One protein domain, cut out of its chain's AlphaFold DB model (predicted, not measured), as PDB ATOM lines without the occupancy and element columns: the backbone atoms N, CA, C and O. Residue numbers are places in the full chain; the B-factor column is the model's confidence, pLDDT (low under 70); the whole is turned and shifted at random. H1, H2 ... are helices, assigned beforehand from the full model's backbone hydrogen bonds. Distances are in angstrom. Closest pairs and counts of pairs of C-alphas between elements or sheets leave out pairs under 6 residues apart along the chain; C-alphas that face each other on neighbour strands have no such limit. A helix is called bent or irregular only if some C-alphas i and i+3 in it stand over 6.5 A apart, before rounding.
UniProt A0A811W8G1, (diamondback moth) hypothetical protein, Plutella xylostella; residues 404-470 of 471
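What this domain is: This is residues 404 to 470 of the 471 residues of the protein "(diamondback moth) hypothetical protein" of Plutella xylostella (UniProt A0A811W8G1). A loose, open string of short helices: H1 and H2 make a corner at one end, H3 and H4 run near each other in opposite directions at the other, and their joining loop reaches out to Ser 444. After H4 the chain leads away from this body, and residues 462 to 469, with the small helix H5 in them, stick out alone. The printed part has 67 residues with five named helices, in the order H1, H2, H3, H4, H5, and no named strand; its class is all helix. The whole is loose, with a radius of gyration of the C-alphas of 14.8 A, and its outline is flat, spanning 40 by 33 by 17 A.

Where its parts are: The longest helix, H1, holds residues 404 to 413 and measures 14.4 A from its first C-alpha, at (25.840, -26.085, -47.881), to its last. H2, residues 420 to 428, is 12.8 A long. H3, residues 432 to 439, is 10.8 A long and begins with C-alpha 432 at (20.684, -45.641, -41.724). H3 is irregular, but only just: C-alphas 433 and 436 are 6.9 A apart. H4, residues 448 to 455, is 10.4 A long. H5, residues 464 to 468, is 6.2 A long and ends with C-alpha 468 at (34.900, -55.461, -29.861).

How they stand to each other: H1 and H2 touch only at the corner by their link, and their closest C-alphas, those of Thr 413 and Trp 422, are 5.0 A apart. Their lines stand at a steep tilt of 57 degrees, opposite ways. A tight link of 3 residues joins H2 to H3, yet these two helices are apart. H3 and H4 are close but not clearly touching, with the closest C-alphas, those of Trp 434 and Ile 454, 7.7 A apart. They run opposite ways at a shallow tilt of 19 degrees. H5 touches no helix, and its residues stand free. In H1, H2, H4 and H5 every O i to N i+4 pair is within hydrogen-bond range; in H3 2 of 4 are.

The domain as a whole: The two C-alphas farthest apart in the domain, those of Gln 411 and Ser 444, are 40.6 A apart. Without residues 462 to 469 the body spans 40 by 29 by 21 A. The printed part has no cut and no long link; the links H1 to H2, H3 to H4 and H4 to H5 are short. The mean pLDDT of the printed part is 76.8, and it is under 70 at residue 415, residues 417 to 418, residues 457 to 462 and residues 469 to 470 of the model.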
ATOM      1  N   GLU A 404      24.913 -26.858 -48.721       77.62
ATOM      2  CA  GLU A 404      25.840 -26.085 -47.881       77.62
ATOM      3  C   GLU A 404      25.533 -26.231 -46.377       77.62
ATOM      4  O   GLU A 404      26.436 -26.329 -45.543       77.62
ATOM      5  N   GLU A 405      24.250 -26.321 -46.013       77.19
ATOM      6  CA  GLU A 405      23.828 -26.580 -44.632       77.19
ATOM      7  C   GLU A 405      24.185 -27.994 -44.156       77.19
ATOM      8  O   GLU A 405      24.480 -28.172 -42.973       77.19
ATOM      9  N   LYS A 406      24.201 -29.002 -45.043       80.56
ATOM     10  CA  LYS A 406      24.610 -30.374 -44.687       80.56
ATOM     11  C   LYS A 406      26.088 -30.423 -44.327       80.56
ATOM     12  O   LYS A 406      26.419 -30.959 -43.270       80.56
ATOM     13  N   ASP A 407      26.937 -29.811 -45.146       80.81
ATOM     14  CA  ASP A 407      28.389 -29.771 -44.936       80.81
ATOM     15  C   ASP A 407      28.733 -29.031 -43.630       80.81
ATOM     16  O   ASP A 407      29.565 -29.474 -42.835       80.81
ATOM     17  N   LYS A 408      28.020 -27.935 -43.340       79.81
ATOM     18  CA  LYS A 408      28.162 -27.207 -42.072       79.81
ATOM     19  C   LYS A 408      27.705 -28.035 -40.865       79.81
ATOM     20  O   LYS A 408      28.401 -28.079 -39.851       79.81
ATOM     21  N   ILE A 409      26.562 -28.718 -40.970       79.56
ATOM     22  CA  ILE A 409      26.067 -29.610 -39.912       79.56
ATOM     23  C   ILE A 409      27.046 -30.765 -39.673       79.56
ATOM     24  O   ILE A 409      27.234 -31.145 -38.521       79.56
ATOM     25  N   GLU A 410      27.700 -31.314 -40.699       82.06
ATOM     26  CA  GLU A 410      28.756 -32.318 -40.514       82.06
ATOM     27  C   GLU A 410      29.882 -31.764 -39.622       82.06
ATOM     28  O   GLU A 410      30.172 -32.337 -38.567       82.06
ATOM     29  N   GLN A 411      30.448 -30.611 -39.992       78.00
ATOM     30  CA  GLN A 411      31.557 -29.971 -39.273       78.00
ATOM     31  C   GLN A 411      31.205 -29.633 -37.814       78.00
ATOM     32  O   GLN A 411      31.956 -29.975 -36.896       78.00
ATOM     33  N   ASP A 412      30.032 -29.044 -37.569       72.88
ATOM     34  CA  ASP A 412      29.576 -28.671 -36.221       72.88
ATOM     35  C   ASP A 412      29.183 -29.895 -35.352       72.88
ATOM     36  O   ASP A 412      28.953 -29.782 -34.138       72.88
ATOM     37  N   THR A 413      29.106 -31.095 -35.942       78.06
ATOM     38  CA  THR A 413      28.650 -32.316 -35.260       78.06
ATOM     39  C   THR A 413      29.674 -33.456 -35.182       78.06
ATOM     40  O   THR A 413      29.346 -34.524 -34.654       78.06
ATOM     41  N   ILE A 414      30.940 -33.203 -35.545       78.81
ATOM     42  CA  ILE A 414      32.086 -34.139 -35.460       78.81
ATOM     43  C   ILE A 414      32.181 -34.884 -34.111       78.81
ATOM     44  O   ILE A 414      32.525 -36.064 -34.072       78.81
ATOM     45  N   LEU A 415      31.838 -34.234 -32.990       68.94
ATOM     46  CA  LEU A 415      31.876 -34.836 -31.645       68.94
ATOM     47  C   LEU A 415      30.730 -35.830 -31.345       68.94
ATOM     48  O   LEU A 415      30.621 -36.325 -30.221       68.94
ATOM     49  N   GLN A 416      29.874 -36.122 -32.327       79.50
ATOM     50  CA  GLN A 416      28.802 -37.116 -32.265       79.50
ATOM     51  C   GLN A 416      27.976 -37.017 -30.969       79.50
ATOM     52  O   GLN A 416      27.410 -35.969 -30.663       79.50
ATOM     53  N   SER A 417      27.922 -38.079 -30.161       69.31
ATOM     54  CA  SER A 417      27.116 -38.157 -28.935       69.31
ATOM     55  C   SER A 417      27.473 -37.135 -27.847       69.31
ATOM     56  O   SER A 417      26.686 -36.973 -26.912       69.31
ATOM     57  N   ALA A 418      28.612 -36.440 -27.961       62.09
ATOM     58  CA  ALA A 418      28.996 -35.343 -27.077       62.09
ATOM     59  C   ALA A 418      28.572 -33.949 -27.592       62.09
ATOM     60  O   ALA A 418      28.562 -33.004 -26.805       62.09
ATOM     61  N   SER A 419      28.192 -33.802 -28.870       72.38
ATOM     62  CA  SER A 419      27.674 -32.542 -29.426       72.38
ATOM     63  C   SER A 419      26.162 -32.403 -29.168       72.38
ATOM     64  O   SER A 419      25.386 -33.256 -29.612       72.38
ATOM     65  N   PRO A 420      25.693 -31.323 -28.505       72.75
ATOM     66  CA  PRO A 420      24.262 -31.046 -28.351       72.75
ATOM     67  C   PRO A 420      23.533 -30.919 -29.695       72.75
ATOM     68  O   PRO A 420      22.402 -31.388 -29.823       72.75
ATOM     69  N   LEU A 421      24.201 -30.347 -30.706       74.88
ATOM     70  CA  LEU A 421      23.658 -30.190 -32.054       74.88
ATOM     71  C   LEU A 421      23.481 -31.549 -32.743       74.88
ATOM     72  O   LEU A 421      22.404 -31.825 -33.261       74.88
ATOM     73  N   TRP A 422      24.477 -32.442 -32.670       80.44
ATOM     74  CA  TRP A 422      24.362 -33.797 -33.236       80.44
ATOM     75  C   TRP A 422      23.199 -34.569 -32.612       80.44
ATOM     76  O   TRP A 422      22.478 -35.282 -33.304       80.44
ATOM     77  N   LEU A 423      23.001 -34.419 -31.299       75.31
ATOM     78  CA  LEU A 423      21.902 -35.057 -30.582       75.31
ATOM     79  C   LEU A 423      20.530 -34.544 -31.044       75.31
ATOM     80  O   LEU A 423      19.607 -35.352 -31.137       75.31
ATOM     81  N   GLU A 424      20.389 -33.255 -31.362       76.88
ATOM     82  CA  GLU A 424      19.158 -32.707 -31.950       76.88
ATOM     83  C   GLU A 424      18.956 -33.141 -33.397       76.88
ATOM     84  O   GLU A 424      17.901 -33.678 -33.728       76.88
ATOM     85  N   THR A 425      19.966 -32.993 -34.253       77.62
ATOM     86  CA  THR A 425      19.887 -33.418 -35.658       77.62
ATOM     87  C   THR A 425      19.560 -34.910 -35.760       77.62
ATOM     88  O   THR A 425      18.662 -35.304 -36.501       77.62
ATOM     89  N   ARG A 426      20.188 -35.756 -34.932       78.75
ATOM     90  CA  ARG A 426      19.896 -37.196 -34.873       78.75
ATOM     91  C   ARG A 426      18.505 -37.518 -34.320       78.75
ATOM     92  O   ARG A 426      17.930 -38.515 -34.731       78.75
ATOM     93  N   ARG A 427      17.946 -36.713 -33.409       73.81
ATOM     94  CA  ARG A 427      16.553 -36.879 -32.938       73.81
ATOM     95  C   ARG A 427      15.532 -36.585 -34.035       73.81
ATOM     96  O   ARG A 427      14.453 -37.168 -34.015       73.81
ATOM     97  N   LYS A 428      15.867 -35.690 -34.967       76.88
ATOM     98  CA  LYS A 428      15.000 -35.305 -36.087       76.88
ATOM     99  C   LYS A 428      15.012 -36.325 -37.242       76.88
ATOM    100  O   LYS A 428      14.125 -36.285 -38.086       76.88
ATOM    101  N   LEU A 429      15.987 -37.239 -37.289       79.75
ATOM    102  CA  LEU A 429      16.256 -38.097 -38.450       79.75
ATOM    103  C   LEU A 429      16.236 -39.596 -38.114       79.75
ATOM    104  O   LEU A 429      16.781 -40.041 -37.105       79.75
ATOM    105  N   LEU A 430      15.694 -40.411 -39.025       81.12
ATOM    106  CA  LEU A 430      15.902 -41.862 -38.996       81.12
ATOM    107  C   LEU A 430      17.320 -42.188 -39.477       81.12
ATOM    108  O   LEU A 430      17.682 -41.907 -40.617       81.12
ATOM    109  N   THR A 431      18.127 -42.816 -38.624       82.38
ATOM    110  CA  THR A 431      19.496 -43.203 -38.989       82.38
ATOM    111  C   THR A 431      19.515 -44.421 -39.910       82.38
ATOM    112  O   THR A 431      18.653 -45.295 -39.807       82.38
ATOM    113  N   ALA A 432      20.540 -44.537 -40.762       82.56
ATOM    114  CA  ALA A 432      20.684 -45.641 -41.724       82.56
ATOM    115  C   ALA A 432      20.535 -47.044 -41.091       82.56
ATOM    116  O   ALA A 432      19.895 -47.921 -41.667       82.56
ATOM    117  N   SER A 433      21.033 -47.222 -39.860       81.19
ATOM    118  CA  SER A 433      20.888 -48.448 -39.055       81.19
ATOM    119  C   SER A 433      19.436 -48.864 -38.779       81.19
ATOM    120  O   SER A 433      19.163 -50.046 -38.595       81.19
ATOM    121  N   TRP A 434      18.510 -47.905 -38.724       84.12
ATOM    122  CA  TRP A 434      17.080 -48.129 -38.499       84.12
ATOM    123  C   TRP A 434      16.270 -48.113 -39.793       84.12
ATOM    124  O   TRP A 434      15.241 -48.782 -39.872       84.12
ATOM    125  N   PHE A 435      16.741 -47.389 -40.809       85.19
ATOM    126  CA  PHE A 435      16.021 -47.151 -42.059       85.19
ATOM    127  C   PHE A 435      15.562 -48.454 -42.734       85.19
ATOM    128  O   PHE A 435      14.380 -48.612 -43.030       85.19
ATOM    129  N   SER A 436      16.454 -49.445 -42.879       83.06
ATOM    130  CA  SER A 436      16.094 -50.737 -43.488       83.06
ATOM    131  C   SER A 436      15.000 -51.474 -42.703       83.06
ATOM    132  O   SER A 436      14.075 -52.018 -43.301       83.06
ATOM    133  N   THR A 437      15.068 -51.455 -41.368       84.81
ATOM    134  CA  THR A 437      14.095 -52.101 -40.472       84.81
ATOM    135  C   THR A 437      12.725 -51.424 -40.534       84.81
ATOM    136  O   THR A 437      11.702 -52.105 -40.528       84.81
ATOM    137  N   VAL A 438      12.694 -50.091 -40.639       86.12
ATOM    138  CA  VAL A 438      11.453 -49.315 -40.788       86.12
ATOM    139  C   VAL A 438      10.814 -49.568 -42.157       86.12
ATOM    140  O   VAL A 438       9.635 -49.909 -42.213       86.12
ATOM    141  N   CYS A 439      11.582 -49.481 -43.249       84.94
ATOM    142  CA  CYS A 439      11.070 -49.682 -44.610       84.94
ATOM    143  C   CYS A 439      10.624 -51.126 -44.892       84.94
ATOM    144  O   CYS A 439       9.684 -51.334 -45.651       84.94
ATOM    145  N   LYS A 440      11.267 -52.131 -44.280       85.31
ATOM    146  CA  LYS A 440      10.905 -53.555 -44.437       85.31
ATOM    147  C   LYS A 440       9.783 -54.015 -43.492       85.31
ATOM    148  O   LYS A 440       9.393 -55.184 -43.545       85.31
ATOM    149  N   ARG A 441       9.257 -53.146 -42.618       87.06
ATOM    150  CA  ARG A 441       8.159 -53.498 -41.703       87.06
ATOM    151  C   ARG A 441       6.883 -53.783 -42.502       87.06
ATOM    152  O   ARG A 441       6.391 -52.922 -43.226       87.06
ATOM    153  N   ARG A 442       6.291 -54.966 -42.307       83.56
ATOM    154  CA  ARG A 442       4.975 -55.297 -42.881       83.56
ATOM    155  C   ARG A 442       3.891 -54.386 -42.276       83.56
ATOM    156  O   ARG A 442       3.915 -54.187 -41.059       83.56
ATOM    157  N   PRO A 443       2.910 -53.888 -43.056       79.88
ATOM    158  CA  PRO A 443       1.855 -53.008 -42.541       79.88
ATOM    159  C   PRO A 443       1.091 -53.589 -41.342       79.88
ATOM    160  O   PRO A 443       0.786 -52.858 -40.404       79.88
ATOM    161  N   SER A 444       0.864 -54.908 -41.342       82.12
ATOM    162  CA  SER A 444       0.153 -55.658 -40.299       82.12
ATOM    163  C   SER A 444       0.946 -55.899 -39.007       82.12
ATOM    164  O   SER A 444       0.368 -56.317 -38.007       82.12
ATOM    165  N   THR A 445       2.260 -55.657 -38.984       80.69
ATOM    166  CA  THR A 445       3.072 -55.839 -37.772       80.69
ATOM    167  C   THR A 445       2.992 -54.593 -36.895       80.69
ATOM    168  O   THR A 445       3.397 -53.513 -37.329       80.69
ATOM    169  N   ASN A 446       2.523 -54.748 -35.652       80.44
ATOM    170  CA  ASN A 446       2.425 -53.664 -34.670       80.44
ATOM    171  C   ASN A 446       3.752 -52.878 -34.575       80.44
ATOM    172  O   ASN A 446       4.816 -53.458 -34.356       80.44
ATOM    173  N   CYS A 447       3.693 -51.559 -34.771       81.81
ATOM    174  CA  CYS A 447       4.867 -50.686 -34.768       81.81
ATOM    175  C   CYS A 447       5.357 -50.320 -33.359       81.81
ATOM    176  O   CYS A 447       6.525 -49.963 -33.216       81.81
ATOM    177  N   THR A 448       4.524 -50.439 -32.320       78.00
ATOM    178  CA  THR A 448       4.836 -49.995 -30.953       78.00
ATOM    179  C   THR A 448       6.144 -50.571 -30.391       78.00
ATOM    180  O   THR A 448       6.909 -49.790 -29.823       78.00
ATOM    181  N   PRO A 449       6.489 -51.867 -30.556       79.75
ATOM    182  CA  PRO A 449       7.780 -52.389 -30.101       79.75
ATOM    183  C   PRO A 449       8.969 -51.751 -30.833       79.75
ATOM    184  O   PRO A 449       9.947 -51.377 -30.193       79.75
ATOM    185  N   LEU A 450       8.863 -51.560 -32.154       82.50
ATOM    186  CA  LEU A 450       9.908 -50.941 -32.976       82.50
ATOM    187  C   LEU A 450      10.092 -49.457 -32.624       82.50
ATOM    188  O   LEU A 450      11.219 -49.003 -32.449       82.50
ATOM    189  N   VAL A 451       8.996 -48.712 -32.453       80.38
ATOM    190  CA  VAL A 451       9.034 -47.304 -32.021       80.38
ATOM    191  C   VAL A 451       9.647 -47.193 -30.624       80.38
ATOM    192  O   VAL A 451      10.541 -46.374 -30.419       80.38
ATOM    193  N   LYS A 452       9.261 -48.064 -29.679       78.38
ATOM    194  CA  LYS A 452       9.895 -48.122 -28.352       78.38
ATOM    195  C   LYS A 452      11.392 -48.430 -28.440       78.38
ATOM    196  O   LYS A 452      12.163 -47.822 -27.709       78.38
ATOM    197  N   GLN A 453      11.820 -49.311 -29.342       80.31
ATOM    198  CA  GLN A 453      13.234 -49.647 -29.524       80.31
ATOM    199  C   GLN A 453      14.048 -48.500 -30.155       80.31
ATOM    200  O   GLN A 453      15.218 -48.329 -29.820       80.31
ATOM    201  N   ILE A 454      13.434 -47.692 -31.027       78.75
ATOM    202  CA  ILE A 454      14.054 -46.499 -31.628       78.75
ATOM    203  C   ILE A 454      14.160 -45.352 -30.606       78.75
ATOM    204  O   ILE A 454      15.193 -44.688 -30.546       78.75
ATOM    205  N   LEU A 455      13.118 -45.124 -29.798       71.75
ATOM    206  CA  LEU A 455      13.047 -44.008 -28.840       71.75
ATOM    207  C   LEU A 455      13.736 -44.295 -27.495       71.75
ATOM    208  O   LEU A 455      14.309 -43.384 -26.898       71.75
ATOM    209  N   TYR A 456      13.681 -45.543 -27.022       70.00
ATOM    210  CA  TYR A 456      14.121 -45.974 -25.686       70.00
ATOM    211  C   TYR A 456      15.101 -47.161 -25.739       70.00
ATOM    212  O   TYR A 456      15.189 -47.943 -24.794       70.00
ATOM    213  N   GLY A 457      15.810 -47.337 -26.860       66.00
ATOM    214  CA  GLY A 457      16.784 -48.416 -27.034       66.00
ATOM    215  C   GLY A 457      17.837 -48.435 -25.921       66.00
ATOM    216  O   GLY A 457      18.440 -47.410 -25.604       66.00
ATOM    217  N   THR A 458      18.053 -49.611 -25.329       60.78
ATOM    218  CA  THR A 458      18.990 -49.816 -24.217       60.78
ATOM    219  C   THR A 458      20.440 -49.559 -24.628       60.78
ATOM    220  O   THR A 458      20.829 -49.795 -25.773       60.78
ATOM    221  N   ASP A 459      21.276 -49.111 -23.685       61.78
ATOM    222  CA  ASP A 459      22.708 -48.958 -23.950       61.78
ATOM    223  C   ASP A 459      23.387 -50.327 -24.109       61.78
ATOM    224  O   ASP A 459      23.606 -51.069 -23.149       61.78
ATOM    225  N   LEU A 460      23.754 -50.644 -25.351       67.69
ATOM    226  CA  LEU A 460      24.450 -51.873 -25.720       67.69
ATOM    227  C   LEU A 460      25.979 -51.785 -25.536       67.69
ATOM    228  O   LEU A 460      26.696 -52.693 -25.956       67.69
ATOM    229  N   SER A 461      26.510 -50.727 -24.907       61.88
ATOM    230  CA  SER A 461      27.950 -50.560 -24.634       61.88
ATOM    231  C   SER A 461      28.590 -51.723 -23.862       61.88
ATOM    232  O   SER A 461      29.780 -51.991 -24.034       61.88
ATOM    233  N   ASN A 462      27.794 -52.431 -23.055       65.44
ATOM    234  CA  ASN A 462      28.221 -53.585 -22.261       65.44
ATOM    235  C   ASN A 462      28.224 -54.913 -23.042       65.44
ATOM    236  O   ASN A 462      28.730 -55.910 -22.529       65.44
ATOM    237  N   VAL A 463      27.677 -54.957 -24.263       78.62
ATOM    238  CA  VAL A 463      27.630 -56.184 -25.075       78.62
ATOM    239  C   VAL A 463      29.030 -56.477 -25.641       78.62
ATOM    240  O   VAL A 463      29.568 -55.633 -26.364       78.62
ATOM    241  N   PRO A 464      29.640 -57.654 -25.377       74.94
ATOM    242  CA  PRO A 464      31.032 -57.926 -25.751       74.94
ATOM    243  C   PRO A 464      31.343 -57.769 -27.245       74.94
ATOM    244  O   PRO A 464      32.381 -57.211 -27.591       74.94
ATOM    245  N   SER A 465      30.433 -58.186 -28.132       75.19
ATOM    246  CA  SER A 465      30.593 -58.045 -29.587       75.19
ATOM    247  C   SER A 465      30.583 -56.584 -30.051       75.19
ATOM    248  O   SER A 465      31.388 -56.199 -30.895       75.19
ATOM    249  N   ILE A 466      29.740 -55.737 -29.453       74.88
ATOM    250  CA  ILE A 466      29.690 -54.292 -29.746       74.88
ATOM    251  C   ILE A 466      30.897 -53.568 -29.140       74.88
ATOM    252  O   ILE A 466      31.403 -52.618 -29.729       74.88
ATOM    253  N   LYS A 467      31.398 -54.029 -27.989       73.50
ATOM    254  CA  LYS A 467      32.648 -53.526 -27.406       73.50
ATOM    255  C   LYS A 467      33.868 -53.883 -28.265       73.50
ATOM    256  O   LYS A 467      34.787 -53.078 -28.347       73.50
ATOM    257  N   HIS A 468      33.863 -55.048 -28.912       73.69
ATOM    258  CA  HIS A 468      34.900 -55.461 -29.861       73.69
ATOM    259  C   HIS A 468      34.850 -54.644 -31.164       73.69
ATOM    260  O   HIS A 468      35.882 -54.174 -31.623       73.69
ATOM    261  N   GLY A 469      33.656 -54.379 -31.709       66.25
ATOM    262  CA  GLY A 469      33.462 -53.540 -32.904       66.25
ATOM    263  C   GLY A 469      33.545 -52.019 -32.684       66.25
ATOM    264  O   GLY A 469      33.115 -51.266 -33.551       66.25
ATOM    265  N   LYS A 470      34.027 -51.563 -31.520       65.31
ATOM    266  CA  LYS A 470      34.250 -50.143 -31.169       65.31
ATOM    267  C   LYS A 470      35.736 -49.741 -31.157       65.31
ATOM    268  O   LYS A 470      36.045 -48.640 -30.701       65.31
TER     269      LYS A 470